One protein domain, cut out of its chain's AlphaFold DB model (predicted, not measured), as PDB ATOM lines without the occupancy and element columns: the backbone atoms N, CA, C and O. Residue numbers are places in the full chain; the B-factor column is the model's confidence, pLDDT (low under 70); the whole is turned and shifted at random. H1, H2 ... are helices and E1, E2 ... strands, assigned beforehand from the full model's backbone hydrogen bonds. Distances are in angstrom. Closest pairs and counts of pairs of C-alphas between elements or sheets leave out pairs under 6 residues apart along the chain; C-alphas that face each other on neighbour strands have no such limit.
ATOM      1  N   THR A   4      14.568 -31.156  -2.289       85.88
ATOM      2  CA  THR A   4      14.959 -29.817  -1.845       85.88
ATOM      3  C   THR A   4      14.062 -29.315  -0.693       85.88
ATOM      4  O   THR A   4      14.536 -28.643   0.223       85.88
ATOM      5  N   GLU A   5      12.783 -29.710  -0.651       87.62
ATOM      6  CA  GLU A   5      11.888 -29.438   0.488       87.62
ATOM      7  C   GLU A   5      12.290 -30.253   1.730       87.62
ATOM      8  O   GLU A   5      12.284 -29.718   2.841       87.62
ATOM      9  N   GLU A   6      12.670 -31.525   1.552       90.12
ATOM     10  CA  GLU A   6      13.185 -32.399   2.621       90.12
ATOM     11  C   GLU A   6      14.421 -31.807   3.292       90.12
ATOM     12  O   GLU A   6      14.485 -31.761   4.523       90.12
ATOM     13  N   VAL A   7      15.347 -31.258   2.505       92.00
ATOM     14  CA  VAL A   7      16.539 -30.576   3.023       92.00
ATOM     15  C   VAL A   7      16.169 -29.339   3.854       92.00
ATOM     16  O   VAL A   7      16.713 -29.159   4.942       92.00
ATOM     17  N   ILE A   8      15.211 -28.505   3.422       91.94
ATOM     18  CA  ILE A   8      14.799 -27.321   4.209       91.94
ATOM     19  C   ILE A   8      14.110 -27.727   5.519       91.94
ATOM     20  O   ILE A   8      14.354 -27.116   6.563       91.94
ATOM     21  N   VAL A   9      13.244 -28.741   5.486       91.81
ATOM     22  CA  VAL A   9      12.554 -29.234   6.690       91.81
ATOM     23  C   VAL A   9      13.545 -29.881   7.660       91.81
ATOM     24  O   VAL A   9      13.463 -29.647   8.871       91.81
ATOM     25  N   GLY A  10      14.513 -30.638   7.136       93.44
ATOM     26  CA  GLY A  10      15.632 -31.172   7.907       93.44
ATOM     27  C   GLY A  10      16.444 -30.055   8.558       93.44
ATOM     28  O   GLY A  10      16.680 -30.093   9.765       93.44
ATOM     29  N   LEU A  11      16.780 -29.011   7.793       94.25
ATOM     30  CA  LEU A  11      17.520 -27.855   8.292       94.25
ATOM     31  C   LEU A  11      16.762 -27.138   9.415       94.25
ATOM     32  O   LEU A  11      17.354 -26.807  10.440       94.25
ATOM     33  N   PHE A  12      15.454 -26.918   9.255       94.12
ATOM     34  CA  PHE A  12      14.631 -26.308  10.300       94.12
ATOM     35  C   PHE A  12      14.636 -27.133  11.588       94.12
ATOM     36  O   PHE A  12      14.759 -26.566  12.673       94.12
ATOM     37  N   SER A  13      14.499 -28.456  11.471       93.69
ATOM     38  CA  SER A  13      14.467 -29.357  12.627       93.69
ATOM     39  C   SER A  13      15.797 -29.333  13.377       93.69
ATOM     40  O   SER A  13      15.798 -29.143  14.590       93.69
ATOM     41  N   ARG A  14      16.917 -29.407  12.646       94.00
ATOM     42  CA  ARG A  14      18.269 -29.350  13.212       94.00
ATOM     43  C   ARG A  14      18.556 -28.016  13.904       94.00
ATOM     44  O   ARG A  14      18.873 -27.993  15.085       94.00
ATOM     45  N   LEU A  15      18.298 -26.893  13.228       91.94
ATOM     46  CA  LEU A  15      18.482 -25.564  13.826       91.94
ATOM     47  C   LEU A  15      17.595 -25.341  15.050       91.94
ATOM     48  O   LEU A  15      17.978 -24.622  15.967       91.94
ATOM     49  N   ARG A  16      16.389 -25.918  15.075       90.62
ATOM     50  CA  ARG A  16      15.497 -25.813  16.232       90.62
ATOM     51  C   ARG A  16      16.054 -26.542  17.452       90.62
ATOM     52  O   ARG A  16      15.790 -26.094  18.566       90.62
ATOM     53  N   GLU A  17      16.768 -27.645  17.254       91.38
ATOM     54  CA  GLU A  17      17.473 -28.351  18.323       91.38
ATOM     55  C   GLU A  17      18.698 -27.550  18.777       91.38
ATOM     56  O   GLU A  17      18.794 -27.230  19.962       91.38
ATOM     57  N   ASP A  18      19.541 -27.120  17.836       88.81
ATOM     58  CA  ASP A  18      20.796 -26.409  18.119       88.81
ATOM     59  C   ASP A  18      20.573 -25.033  18.772       88.81
ATOM     60  O   ASP A  18      21.348 -24.593  19.619       88.81
ATOM     61  N   LEU A  19      19.482 -24.347  18.419       84.31
ATOM     62  CA  LEU A  19      19.148 -23.009  18.922       84.31
ATOM     63  C   LEU A  19      18.089 -23.031  20.029       84.31
ATOM     64  O   LEU A  19      17.571 -21.982  20.411       84.31
ATOM     65  N   ARG A  20      17.744 -24.208  20.565       84.38
ATOM     66  CA  ARG A  20      16.692 -24.347  21.584       84.38
ATOM     67  C   ARG A  20      16.951 -23.497  22.830       84.38
ATOM     68  O   ARG A  20      16.000 -23.013  23.442       84.38
ATOM     69  N   GLU A  21      18.214 -23.343  23.208       80.31
ATOM     70  CA  GLU A  21      18.645 -22.606  24.402       80.31
ATOM     71  C   GLU A  21      19.031 -21.148  24.102       80.31
ATOM     72  O   GLU A  21      19.519 -20.447  24.984       80.31
ATOM     73  N   GLU A  22      18.781 -20.668  22.879       77.00
ATOM     74  CA  GLU A  22      19.157 -19.332  22.408       77.00
ATOM     75  C   GLU A  22      17.930 -18.405  22.350       77.00
ATOM     76  O   GLU A  22      17.318 -18.236  21.291       77.00
ATOM     77  N   PRO A  23      17.545 -17.746  23.462       65.12
ATOM     78  CA  PRO A  23      16.313 -16.952  23.539       65.12
ATOM     79  C   PRO A  23      16.304 -15.731  22.606       65.12
ATOM     80  O   PRO A  23      15.262 -15.108  22.417       65.12
ATOM     81  N   GLY A  24      17.461 -15.375  22.042       74.12
ATOM     82  CA  GLY A  24      17.631 -14.256  21.126       74.12
ATOM     83  C   GLY A  24      17.544 -14.624  19.648       74.12
ATOM     84  O   GLY A  24      17.846 -13.759  18.830       74.12
ATOM     85  N   ILE A  25      17.189 -15.858  19.268       81.12
ATOM     86  CA  ILE A  25      17.077 -16.270  17.860       81.12
ATOM     87  C   ILE A  25      15.728 -16.951  17.606       81.12
ATOM     88  O   ILE A  25      15.388 -17.972  18.190       81.12
ATOM     89  N   GLY A  26      14.956 -16.383  16.682       85.12
ATOM     90  CA  GLY A  26      13.694 -16.923  16.199       85.12
ATOM     91  C   GLY A  26      13.855 -17.683  14.884       85.12
ATOM     92  O   GLY A  26      14.511 -17.215  13.948       85.12
ATOM     93  N   LEU A  27      13.175 -18.826  14.789       90.44
ATOM     94  CA  LEU A  27      13.074 -19.649  13.583       90.44
ATOM     95  C   LEU A  27      11.628 -19.683  13.087       90.44
ATOM     96  O   LEU A  27      10.696 -19.884  13.863       90.44
ATOM     97  N   ALA A  28      11.433 -19.523  11.781       91.00
ATOM     98  CA  ALA A  28      10.125 -19.635  11.152       91.00
ATOM     99  C   ALA A  28      10.228 -20.354   9.810       91.00
ATOM    100  O   ALA A  28      10.915 -19.890   8.901       91.00
ATOM    101  N   LEU A  29       9.476 -21.442   9.668       92.31
ATOM    102  CA  LEU A  29       9.273 -22.119   8.395       92.31
ATOM    103  C   LEU A  29       7.976 -21.608   7.759       92.31
ATOM    104  O   LEU A  29       6.934 -21.551   8.413       92.31
ATOM    105  N   LYS A  30       8.038 -21.211   6.490       91.62
ATOM    106  CA  LYS A  30       6.884 -20.754   5.714       91.62
ATOM    107  C   LYS A  30       6.748 -21.584   4.452       91.62
ATOM    108  O   LYS A  30       7.728 -21.786   3.744       91.62
ATOM    109  N   ALA A  31       5.524 -22.000   4.159       87.88
ATOM    110  CA  ALA A  31       5.164 -22.632   2.900       87.88
ATOM    111  C   ALA A  31       4.141 -21.750   2.175       87.88
ATOM    112  O   ALA A  31       3.133 -21.352   2.761       87.88
ATOM    113  N   GLN A  32       4.407 -21.429   0.911       83.94
ATOM    114  CA  GLN A  32       3.473 -20.736   0.029       83.94
ATOM    115  C   GLN A  32       3.405 -21.482  -1.306       83.94
ATOM    116  O   GLN A  32       4.283 -21.353  -2.158       83.94
ATOM    117  N   GLY A  33       2.358 -22.290  -1.485       80.75
ATOM    118  CA  GLY A  33       2.274 -23.205  -2.623       80.75
ATOM    119  C   GLY A  33       3.395 -24.245  -2.565       80.75
ATOM    120  O   GLY A  33       3.531 -24.930  -1.558       80.75
ATOM    121  N   ARG A  34       4.199 -24.335  -3.632       73.50
ATOM    122  CA  ARG A  34       5.366 -25.239  -3.725       73.50
ATOM    123  C   ARG A  34       6.667 -24.619  -3.199       73.50
ATOM    124  O   ARG A  34       7.714 -25.239  -3.278       73.50
ATOM    125  N   ASN A  35       6.617 -23.384  -2.695       82.06
ATOM    126  CA  ASN A  35       7.797 -22.705  -2.178       82.06
ATOM    127  C   ASN A  35       7.862 -22.852  -0.662       82.06
ATOM    128  O   ASN A  35       7.012 -22.318   0.056       82.06
ATOM    129  N   VAL A  36       8.899 -23.537  -0.187       88.50
ATOM    130  CA  VAL A  36       9.250 -23.615   1.231       88.50
ATOM    131  C   VAL A  36      10.401 -22.650   1.501       88.50
ATOM    132  O   VAL A  36      11.352 -22.541   0.728       88.50
ATOM    133  N   THR A  37      10.296 -21.885   2.582       92.50
ATOM    134  CA  THR A  37      11.322 -20.928   2.991       92.50
ATOM    135  C   THR A  37      11.507 -20.982   4.496       92.50
ATOM    136  O   THR A  37      10.552 -20.849   5.263       92.50
ATOM    137  N   LEU A  38      12.752 -21.127   4.923       93.44
ATOM    138  CA  LEU A  38      13.171 -21.016   6.305       93.44
ATOM    139  C   LEU A  38      13.705 -19.608   6.563       93.44
ATOM    140  O   LEU A  38      14.546 -19.097   5.829       93.44
ATOM    141  N   ARG A  39      13.230 -18.976   7.631       91.56
ATOM    142  CA  ARG A  39      13.731 -17.696   8.120       91.56
ATOM    143  C   ARG A  39      14.307 -17.871   9.518       91.56
ATOM    144  O   ARG A  39      13.580 -18.239  10.435       91.56
ATOM    145  N   ILE A  40      15.577 -17.526   9.666       90.19
ATOM    146  CA  ILE A  40      16.278 -17.351  10.936       90.19
ATOM    147  C   ILE A  40      16.397 -15.848  11.180       90.19
ATOM    148  O   ILE A  40      16.714 -15.093  10.259       90.19
ATOM    149  N   ARG A  41      16.104 -15.375  12.386       86.12
ATOM    150  CA  ARG A  41      16.270 -13.964  12.753       86.12
ATOM    151  C   ARG A  41      16.704 -13.843  14.199       86.12
ATOM    152  O   ARG A  41      16.233 -14.613  15.023       86.12
ATOM    153  N   SER A  42      17.495 -12.837  14.536       78.69
ATOM    154  CA  SER A  42      17.657 -12.472  15.946       78.69
ATOM    155  C   SER A  42      16.402 -11.768  16.479       78.69
ATOM    156  O   SER A  42      15.828 -10.918  15.788       78.69
ATOM    157  N   GLU A  43      16.047 -12.035  17.725       66.31
ATOM    158  CA  GLU A  43      15.050 -11.328  18.520       66.31
ATOM    159  C   GLU A  43      15.774 -10.643  19.692       66.31
ATOM    160  O   GLU A  43      15.994 -11.232  20.743       66.31
ATOM    161  N   GLY A  44      16.223  -9.401  19.493       57.94
ATOM    162  CA  GLY A  44      16.860  -8.605  20.545       57.94
ATOM    163  C   GLY A  44      15.853  -7.719  21.281       57.94
ATOM    164  O   GLY A  44      15.038  -7.047  20.646       57.94
ATOM    165  N   PHE A  45      15.933  -7.678  22.615       52.28
ATOM    166  CA  PHE A  45      15.334  -6.614  23.424       52.28
ATOM    167  C   PHE A  45      16.352  -5.479  23.572       52.28
ATOM    168  O   PHE A  45      17.264  -5.561  24.390       52.28
ATOM    169  N   ALA A  46      16.196  -4.423  22.780       46.56
ATOM    170  CA  ALA A  46      16.784  -3.120  23.068       46.56
ATOM    171  C   ALA A  46      15.643  -2.175  23.472       46.56
ATOM    172  O   ALA A  46      14.533  -2.306  22.953       46.56
ATOM    173  N   GLY A  47      15.904  -1.281  24.431       48.09
ATOM    174  CA  GLY A  47      14.926  -0.339  24.987       48.09
ATOM    175  C   GLY A  47      13.961   0.231  23.939       48.09
ATOM    176  O   GLY A  47      14.375   0.654  22.864       48.09
ATOM    177  N   ASP A  48      12.669   0.163  24.263       44.31
ATOM    178  CA  ASP A  48      11.500   0.648  23.514       44.31
ATOM    179  C   ASP A  48      11.321   0.227  22.040       44.31
ATOM    180  O   ASP A  48      10.387   0.691  21.382       44.31
ATOM    181  N   GLY A  49      12.094  -0.726  21.506       45.03
ATOM    182  CA  GLY A  49      11.876  -1.201  20.136       45.03
ATOM    183  C   GLY A  49      12.437  -2.588  19.834       45.03
ATOM    184  O   GLY A  49      13.630  -2.842  19.961       45.03
ATOM    185  N   ARG A  50      11.579  -3.488  19.328       46.69
ATOM    186  CA  ARG A  50      12.000  -4.766  18.724       46.69
ATOM    187  C   ARG A  50      12.675  -4.494  17.375       46.69
ATOM    188  O   ARG A  50      11.995  -4.496  16.349       46.69
ATOM    189  N   GLN A  51      13.984  -4.262  17.350       50.22
ATOM    190  CA  GLN A  51      14.744  -4.247  16.096       50.22
ATOM    191  C   GLN A  51      15.463  -5.591  15.900       50.22
ATOM    192  O   GLN A  51      16.197  -6.024  16.787       50.22
ATOM    193  N   PRO A  52      15.251  -6.291  14.770       56.84
ATOM    194  CA  PRO A  52      16.058  -7.460  14.443       56.84
ATOM    195  C   PRO A  52      17.505  -7.013  14.183       56.84
ATOM    196  O   PRO A  52      17.721  -6.066  13.435       56.84
ATOM    197  N   PHE A  53      18.480  -7.696  14.778       67.81
ATOM    198  CA  PHE A  53      19.922  -7.571  14.518       67.81
ATOM    199  C   PHE A  53      20.380  -8.374  13.289       67.81
ATOM    200  O   PHE A  53      21.332  -7.998  12.642       67.81
ATOM    201  N   PHE A  54      19.688  -9.432  12.872       81.31
ATOM    202  CA  PHE A  54      19.908 -10.011  11.542       81.31
ATOM    203  C   PHE A  54      18.730 -10.856  11.079       81.31
ATOM    204  O   PHE A  54      17.848 -11.235  11.861       81.31
ATOM    205  N   ALA A  55      18.737 -11.197   9.792       87.19
ATOM    206  CA  ALA A  55      17.927 -12.267   9.237       87.19
ATOM    207  C   ALA A  55      18.707 -13.091   8.205       87.19
ATOM    208  O   ALA A  55      19.312 -12.540   7.290       87.19
ATOM    209  N   VAL A  56      18.608 -14.415   8.304       90.69
ATOM    210  CA  VAL A  56      18.993 -15.358   7.250       90.69
ATOM    211  C   VAL A  56      17.714 -15.968   6.691       90.69
ATOM    212  O   VAL A  56      16.841 -16.411   7.438       90.69
ATOM    213  N   VAL A  57      17.564 -15.963   5.373       92.19
ATOM    214  CA  VAL A  57      16.424 -16.564   4.679       92.19
ATOM    215  C   VAL A  57      16.950 -17.597   3.701       92.19
ATOM    216  O   VAL A  57      17.692 -17.248   2.791       92.19
ATOM    217  N   VAL A  58      16.542 -18.844   3.885       94.38
ATOM    218  CA  VAL A  58      16.883 -19.977   3.029       94.38
ATOM    219  C   VAL A  58      15.627 -20.396   2.281       94.38
ATOM    220  O   VAL A  58      14.611 -20.705   2.902       94.38
ATOM    221  N   GLY A  59      15.673 -20.395   0.957       92.88
ATOM    222  CA  GLY A  59      14.579 -20.862   0.110       92.88
ATOM    223  C   GLY A  59      15.090 -21.652  -1.084       92.88
ATOM    224  O   GLY A  59      16.295 -21.756  -1.300       92.88
ATOM    225  N   LEU A  60      14.154 -22.183  -1.863       91.19
ATOM    226  CA  LEU A  60      14.447 -22.869  -3.121       91.19
ATOM    227  C   LEU A  60      15.032 -21.883  -4.149       91.19
ATOM    228  O   LEU A  60      14.628 -20.714  -4.187       91.19
ATOM    229  N   ALA A  61      15.982 -22.344  -4.959       89.56
ATOM    230  CA  ALA A  61      16.434 -21.649  -6.162       89.56
ATOM    231  C   ALA A  61      15.784 -22.253  -7.425       89.56
ATOM    232  O   ALA A  61      14.861 -23.061  -7.335       89.56
ATOM    233  N   ASP A  62      16.236 -21.823  -8.607       86.62
ATOM    234  CA  ASP A  62      15.617 -22.204  -9.884       86.62
ATOM    235  C   ASP A  62      15.920 -23.654 -10.301       86.62
ATOM    236  O   ASP A  62      15.203 -24.214 -11.134       86.62
ATOM    237  N   ARG A  63      16.978 -24.267  -9.754       87.31
ATOM    238  CA  ARG A  63      17.373 -25.649 -10.051       87.31
ATOM    239  C   ARG A  63      17.192 -26.551  -8.840       87.31
ATOM    240  O   ARG A  63      17.374 -26.124  -7.703       87.31
ATOM    241  N   ASP A  64      16.876 -27.814  -9.107       85.69
ATOM    242  CA  ASP A  64      16.806 -28.837  -8.066       85.69
ATOM    243  C   ASP A  64      18.164 -28.992  -7.360       85.69
ATOM    244  O   ASP A  64      19.211 -28.971  -8.010       85.69
ATOM    245  N   GLY A  65      18.139 -29.095  -6.030       87.94
ATOM    246  CA  GLY A  65      19.339 -29.113  -5.188       87.94
ATOM    247  C   GLY A  65      20.035 -27.757  -5.006       87.94
ATOM    248  O   GLY A  65      21.033 -27.689  -4.286       87.94
ATOM    249  N   GLU A  66      19.538 -26.671  -5.611       92.94
ATOM    250  CA  GLU A  66      20.037 -25.316  -5.367       92.94
ATOM    251  C   GLU A  66      19.141 -24.555  -4.373       92.94
ATOM    252  O   GLU A  66      17.908 -24.567  -4.427       92.94
ATOM    253  N   PHE A  67      19.791 -23.814  -3.481       93.56
ATOM    254  CA  PHE A  67      19.158 -23.024  -2.438       93.56
ATOM    255  C   PHE A  67      19.596 -21.575  -2.547       93.56
ATOM    256  O   PHE A  67      20.780 -21.259  -2.673       93.56
ATOM    257  N   ARG A  68      18.630 -20.669  -2.431       94.12
ATOM    258  CA  ARG A  68      18.889 -19.244  -2.289       94.12
ATOM    259  C   ARG A  68      19.019 -18.908  -0.811       94.12
ATOM    260  O   ARG A  68      18.040 -18.990  -0.069       94.12
ATOM    261  N   VAL A  69      20.193 -18.435  -0.408       93.31
ATOM    262  CA  VAL A  69      20.462 -17.951   0.948       93.31
ATOM    263  C   VAL A  69      20.601 -16.435   0.906       93.31
ATOM    264  O   VAL A  69      21.478 -15.881   0.252       93.31
ATOM    265  N   SER A  70      19.679 -15.736   1.559       91.69
ATOM    266  CA  SER A  70      19.728 -14.285   1.726       91.69
ATOM    267  C   SER A  70      20.122 -13.959   3.155       91.69
ATOM    268  O   SER A  70      19.361 -14.235   4.080       91.69
ATOM    269  N   TYR A  71      21.278 -13.338   3.322       89.50
ATOM    270  CA  TYR A  71      21.766 -12.842   4.595       89.50
ATOM    271  C   TYR A  71      21.579 -11.328   4.661       89.50
ATOM    272  O   TYR A  71      22.040 -10.580   3.799       89.50
ATOM    273  N   ASN A  72      20.837 -10.880   5.665       85.38
ATOM    274  CA  ASN A  72      20.531  -9.485   5.911       85.38
ATOM    275  C   ASN A  72      20.990  -9.125   7.328       85.38
ATOM    276  O   ASN A  72      20.192  -9.261   8.262       85.38
ATOM    277  N   PRO A  73      22.259  -8.729   7.499       77.69
ATOM    278  CA  PRO A  73      22.734  -8.196   8.766       77.69
ATOM    279  C   PRO A  73      22.038  -6.860   9.052       77.69
ATOM    280  O   PRO A  73      21.772  -6.072   8.142       77.69
ATOM    281  N   SER A  74      21.730  -6.597  10.312       66.31
ATOM    282  CA  SER A  74      21.171  -5.332  10.775       66.31
ATOM    283  C   SER A  74      21.834  -4.884  12.084       66.31
ATOM    284  O   SER A  74      22.437  -5.650  12.820       66.31
ATOM    285  N   GLY A  75      21.803  -3.587  12.369       59.09
ATOM    286  CA  GLY A  75      22.557  -3.024  13.492       59.09
ATOM    287  C   GLY A  75      23.935  -2.496  13.094       59.09
ATOM    288  O   GLY A  75      24.233  -2.298  11.914       59.09
ATOM    289  N   THR A  76      24.737  -2.174  14.103       53.84
ATOM    290  CA  THR A  76      25.990  -1.427  13.962       53.84
ATOM    291  C   THR A  76      27.173  -2.339  14.316       53.84
ATOM    292  O   THR A  76      27.119  -2.985  15.358       53.84
ATOM    293  N   PRO A  77      28.246  -2.399  13.498       56.53
ATOM    294  CA  PRO A  77      28.401  -1.735  12.205       56.53
ATOM    295  C   PRO A  77      27.532  -2.376  11.111       56.53
ATOM    296  O   PRO A  77      27.415  -3.597  11.023       56.53
ATOM    297  N   SER A  78      26.968  -1.534  10.241       61.94
ATOM    298  CA  SER A  78      26.176  -1.985   9.093       61.94
ATOM    299  C   SER A  78      27.021  -2.881   8.184       61.94
ATOM    300  O   SER A  78      28.140  -2.517   7.825       61.94
ATOM    301  N   ALA A  79      26.474  -4.024   7.768       68.88
ATOM    302  CA  ALA A  79      27.023  -4.820   6.672       68.88
ATOM    303  C   ALA A  79      26.069  -4.848   5.484       68.88
ATOM    304  O   ALA A  79      24.868  -4.612   5.615       68.88
ATOM    305  N   GLU A  80      26.625  -5.130   4.311       77.94
ATOM    306  CA  GLU A  80      25.836  -5.271   3.100       77.94
ATOM    307  C   GLU A  80      25.020  -6.561   3.131       77.94
ATOM    308  O   GLU A  80      25.488  -7.622   3.554       77.94
ATOM    309  N   ARG A  81      23.786  -6.465   2.638       85.00
ATOM    310  CA  ARG A  81      22.949  -7.630   2.380       85.00
ATOM    311  C   ARG A  81      23.626  -8.516   1.338       85.00
ATOM    312  O   ARG A  81      23.949  -8.056   0.247       85.00
ATOM    313  N   GLN A  82      23.718  -9.806   1.633       88.19
ATOM    314  CA  GLN A  82      24.262 -10.807   0.725       88.19
ATOM    315  C   GLN A  82      23.152 -11.738   0.241       88.19
ATOM    316  O   GLN A  82      22.235 -12.096   0.984       88.19
ATOM    317  N   VAL A  83      23.217 -12.126  -1.030       90.56
ATOM    318  CA  VAL A  83      22.359 -13.164  -1.604       90.56
ATOM    319  C   VAL A  83      23.255 -14.122  -2.364       90.56
ATOM    320  O   VAL A  83      23.939 -13.713  -3.298       90.56
ATOM    321  N   THR A  84      23.234 -15.388  -1.973       92.38
ATOM    322  CA  THR A  84      24.013 -16.454  -2.596       92.38
ATOM    323  C   THR A  84      23.086 -17.566  -3.068       92.38
ATOM    324  O   THR A  84      22.018 -17.797  -2.494       92.38
ATOM    325  N   ILE A  85      23.478 -18.225  -4.156       93.38
ATOM    326  CA  ILE A  85      22.890 -19.492  -4.583       93.38
ATOM    327  C   ILE A  85      23.930 -20.560  -4.285       93.38
ATOM    328  O   ILE A  85      25.085 -20.423  -4.692       93.38
ATOM    329  N   VAL A  86      23.532 -21.582  -3.540       93.00
ATOM    330  CA  VAL A  86      24.401 -22.686  -3.142       93.00
ATOM    331  C   VAL A  86      23.757 -23.998  -3.555       93.00
ATOM    332  O   VAL A  86      22.560 -24.183  -3.356       93.00
ATOM    333  N   GLY A  87      24.542 -24.895  -4.142       91.56
ATOM    334  CA  GLY A  87      24.141 -26.292  -4.263       91.56
ATOM    335  C   GLY A  87      24.344 -26.975  -2.917       91.56
ATOM    336  O   GLY A  87      25.377 -26.750  -2.285       91.56
ATOM    337  N   ALA A  88      23.371 -27.767  -2.476       88.88
ATOM    338  CA  ALA A  88      23.547 -28.640  -1.326       88.88
ATOM    339  C   ALA A  88      22.861 -29.981  -1.571       88.88
ATOM    340  O   ALA A  88      21.690 -30.047  -1.951       88.88
ATOM    341  N   ASP A  89      23.587 -31.058  -1.312       86.62
ATOM    342  CA  ASP A  89      23.069 -32.413  -1.468       86.62
ATOM    343  C   ASP A  89      22.470 -32.965  -0.168       86.62
ATOM    344  O   ASP A  89      21.789 -33.998  -0.189       86.62
ATOM    345  N   SER A  90      22.702 -32.272   0.951       89.06
ATOM    346  CA  SER A  90      22.261 -32.670   2.284       89.06
ATOM    347  C   SER A  90      21.903 -31.481   3.178       89.06
ATOM    348  O   SER A  90      22.350 -30.349   2.981       89.06
ATOM    349  N   THR A  91      21.127 -31.770   4.224       92.38
ATOM    350  CA  THR A  91      20.840 -30.837   5.323       92.38
ATOM    351  C   THR A  91      22.110 -30.287   5.968       92.38
ATOM    352  O   THR A  91      22.144 -29.116   6.330       92.38
ATOM    353  N   ASP A  92      23.152 -31.106   6.093       90.25
ATOM    354  CA  ASP A  92      24.348 -30.783   6.873       90.25
ATOM    355  C   ASP A  92      25.218 -29.724   6.188       90.25
ATOM    356  O   ASP A  92      25.759 -28.836   6.849       90.25
ATOM    357  N   GLU A  93      25.287 -29.753   4.858       88.94
ATOM    358  CA  GLU A  93      25.965 -28.722   4.064       88.94
ATOM    359  C   GLU A  93      25.276 -27.362   4.210       88.94
ATOM    360  O   GLU A  93      25.928 -26.338   4.439       88.94
ATOM    361  N   LEU A  94      23.939 -27.354   4.136       90.44
ATOM    362  CA  LEU A  94      23.143 -26.143   4.321       90.44
ATOM    363  C   LEU A  94      23.221 -25.643   5.770       90.44
ATOM    364  O   LEU A  94      23.281 -24.435   6.007       90.44
ATOM    365  N   HIS A  95      23.273 -26.571   6.728       93.06
ATOM    366  CA  HIS A  95      23.425 -26.281   8.148       93.06
ATOM    367  C   HIS A  95      24.730 -25.547   8.435       93.06
ATOM    368  O   HIS A  95      24.686 -24.442   8.965       93.06
ATOM    369  N   GLY A  96      25.874 -26.090   8.005       90.25
ATOM    370  CA  GLY A  96      27.177 -25.463   8.243       90.25
ATOM    371  C   GLY A  96      27.315 -24.072   7.608       90.25
ATOM    372  O   GLY A  96      28.058 -23.222   8.097       90.25
ATOM    373  N   LEU A  97      26.585 -23.781   6.525       88.88
ATOM    374  CA  LEU A  97      26.514 -22.424   5.974       88.88
ATOM    375  C   LEU A  97      25.699 -21.480   6.868       88.88
ATOM    376  O   LEU A  97      26.155 -20.373   7.154       88.88
ATOM    377  N   VAL A  98      24.502 -21.893   7.290       89.12
ATOM    378  CA  VAL A  98      23.630 -21.067   8.139       89.12
ATOM    379  C   VAL A  98      24.250 -20.841   9.516       89.12
ATOM    380  O   VAL A  98      24.210 -19.721  10.019       89.12
ATOM    381  N   GLU A  99      24.857 -21.873  10.092       89.25
ATOM    382  CA  GLU A  99      25.555 -21.821  11.375       89.25
ATOM    383  C   GLU A  99      26.666 -20.768  11.360       89.25
ATOM    384  O   GLU A  99      26.719 -19.937  12.262       89.25
ATOM    385  N   ARG A 100      27.463 -20.687  10.283       88.12
ATOM    386  CA  ARG A 100      28.479 -19.631  10.129       88.12
ATOM    387  C   ARG A 100      27.889 -18.223  10.173       88.12
ATOM    388  O   ARG A 100      28.431 -17.376  10.873       88.12
ATOM    389  N   TYR A 101      26.773 -17.969   9.485       86.44
ATOM    390  CA  TYR A 101      26.108 -16.660   9.558       86.44
ATOM    391  C   TYR A 101      25.592 -16.355  10.969       86.44
ATOM    392  O   TYR A 101      25.704 -15.226  11.443       86.44
ATOM    393  N   VAL A 102      25.041 -17.358  11.654       82.94
ATOM    394  CA  VAL A 102      24.584 -17.208  13.039       82.94
ATOM    395  C   VAL A 102      25.765 -16.921  13.972       82.94
ATOM    396  O   VAL A 102      25.664 -16.036  14.818       82.94
ATOM    397  N   GLU A 103      26.893 -17.612  13.818       84.50
ATOM    398  CA  GLU A 103      28.108 -17.368  14.599       84.50
ATOM    399  C   GLU A 103      28.724 -15.989  14.350       84.50
ATOM    400  O   GLU A 103      29.154 -15.335  15.301       84.50
ATOM    401  N   GLU A 104      28.787 -15.540  13.095       80.75
ATOM    402  CA  GLU A 104      29.277 -14.202  12.744       80.75
ATOM    403  C   GLU A 104      28.468 -13.122  13.467       80.75
ATOM    404  O   GLU A 104      29.036 -12.201  14.061       80.75
ATOM    405  N   GLU A 105      27.148 -13.277  13.500       76.50
ATOM    406  CA  GLU A 105      26.263 -12.341  14.186       76.50
ATOM    407  C   GLU A 105      26.335 -12.472  15.711       76.50
ATOM    408  O   GLU A 105      26.292 -11.460  16.411       76.50
ATOM    409  N   ARG A 106      26.557 -13.677  16.258       76.50
ATOM    410  CA  ARG A 106      26.880 -13.843  17.688       76.50
ATOM    411  C   ARG A 106      28.136 -13.062  18.071       76.50
ATOM    412  O   ARG A 106      28.124 -12.365  19.083       76.50
ATOM    413  N   ARG A 107      29.208 -13.156  17.274       75.25
ATOM    414  CA  ARG A 107      30.462 -12.422  17.526       75.25
ATOM    415  C   ARG A 107      30.232 -10.917  17.469       75.25
ATOM    416  O   ARG A 107      30.594 -10.218  18.406       75.25
ATOM    417  N   ARG A 108      29.519 -10.437  16.446       69.56
ATOM    418  CA  ARG A 108      29.152  -9.018  16.316       69.56
ATOM    419  C   ARG A 108      28.339  -8.501  17.495       69.56
ATOM    420  O   ARG A 108      28.599  -7.399  17.965       69.56
ATOM    421  N   LEU A 109      27.396  -9.292  18.007       66.94
ATOM    422  CA  LEU A 109      26.629  -8.942  19.204       66.94
ATOM    423  C   LEU A 109      27.508  -8.834  20.455       66.94
ATOM    424  O   LEU A 109      27.270  -7.955  21.281       66.94
ATOM    425  N   ILE A 110      28.500  -9.715  20.615       66.88
ATOM    426  CA  ILE A 110      29.446  -9.674  21.740       66.88
ATOM    427  C   ILE A 110      30.361  -8.452  21.620       66.88
ATOM    428  O   ILE A 110      30.465  -7.687  22.576       66.88
ATOM    429  N   ASP A 111      30.952  -8.236  20.444       63.22
ATOM    430  CA  ASP A 111      31.887  -7.135  20.175       63.22
ATOM    431  C   ASP A 111      31.224  -5.753  20.298       63.22
ATOM    432  O   ASP A 111      31.896  -4.761  20.577       63.22
ATOM    433  N   HIS A 112      29.904  -5.677  20.095       59.41
ATOM    434  CA  HIS A 112      29.143  -4.431  20.158       59.41
ATOM    435  C   HIS A 112      28.417  -4.190  21.487       59.41
ATOM    436  O   HIS A 112      27.767  -3.153  21.632       59.41
ATOM    437  N   ARG A 113      28.512  -5.094  22.476       55.47
ATOM    438  CA  ARG A 113      28.070  -4.763  23.840       55.47
ATOM    439  C   ARG A 113      29.017  -3.686  24.377       55.47
ATOM    440  O   ARG A 113      30.194  -3.991  24.574       55.47
TER     441      ARG A 113
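This is residues 4 to 113 of the 116 residues of an uncharacterized protein of Tautonia plasticadhaerens (UniProt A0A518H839). A twisted wall of five strands has two helices over one face, H1 and H2, while its other face is bare of named helices. The helices run along the strands, H1 over E2 and E3 and H2 over E3, and spread from each other as a V from the beginning of H2. The printed part has 110 residues with two named helices and five named strands, in the order H1 E1 E2 E3 E4 E5 H2; the sheet E1 - E2 - E3 - E4 - E5 is all antiparallel, and the class is mixed, helices and strands. The whole is compact, with a radius of gyration of the C-alphas of 14.0 A, and elongated in outline, spanning 42 by 27 by 25 A.

The sheet is a meander, each strand the antiparallel neighbour of the one before: E1, residues 25 to 32, E2, residues 35 to 42, E3, residues 54 to 60, E4, residues 66 to 73, and E5, residues 82 to 87. E1 and E5 are edge strands. The hairpin E1 and E2 has N 28 and O 39 at 2.8 A, within hydrogen-bond range. So have the hairpin E2 and E3 with N 40 and O 56 at 2.8 A, the hairpin E3 and E4 with N 57 and O 70 at 2.8 A, and the hairpin E4 and E5 with N 69 and O 84 at 2.8 A. H1, residues 4 to 18, is on the sheet at a height over the sheet of 8.9 A, at 14 degrees to E2 on the local plane; its closest C-alphas to E2 are those of Glu 5 and Val 36, 6.4 A apart. It only just fails to lie over E1 as well, with 2 C-alphas falling on that strand. H2, residues 91 to 111, is on the same face at a height of 9.2 A, at 9 degrees to E3 on the local plane; the closest C-alphas are those of Phe 54 and Glu 105, 7.3 A apart. H2 touches H1 with residues 91 to 95 alone, the C-alphas of Val 7 and Thr 91 being closest at 4.9 A; they run the same way at a steep tilt of 42 degrees. E5 and H2 are near each other, while E1 and E5 are apart. In H1 and H2 every O i to N i+4 pair is within hydrogen-bond range.

E1 measures 22.9 A from first to last C-alpha, E2 23.0 A, E3 20.3 A, E4 22.4 A and E5 16.3 A. H1 measures 21.1 A and begins at C-alpha 4 (14.959, -29.817, -1.845). H2 measures 30.1 A and ends at C-alpha 111 (31.887, -7.135, 20.175).

The two C-alphas farthest apart are those of Gly 47 and Asp 64, 43.7 A. The printed part has no cut, and its one long link is E2 to E3, 11 residues. The mean pLDDT of the printed part is 81.4; it is under 70 at residue 23 and residues 43 to 53, 74 to 79 and 108 to 113.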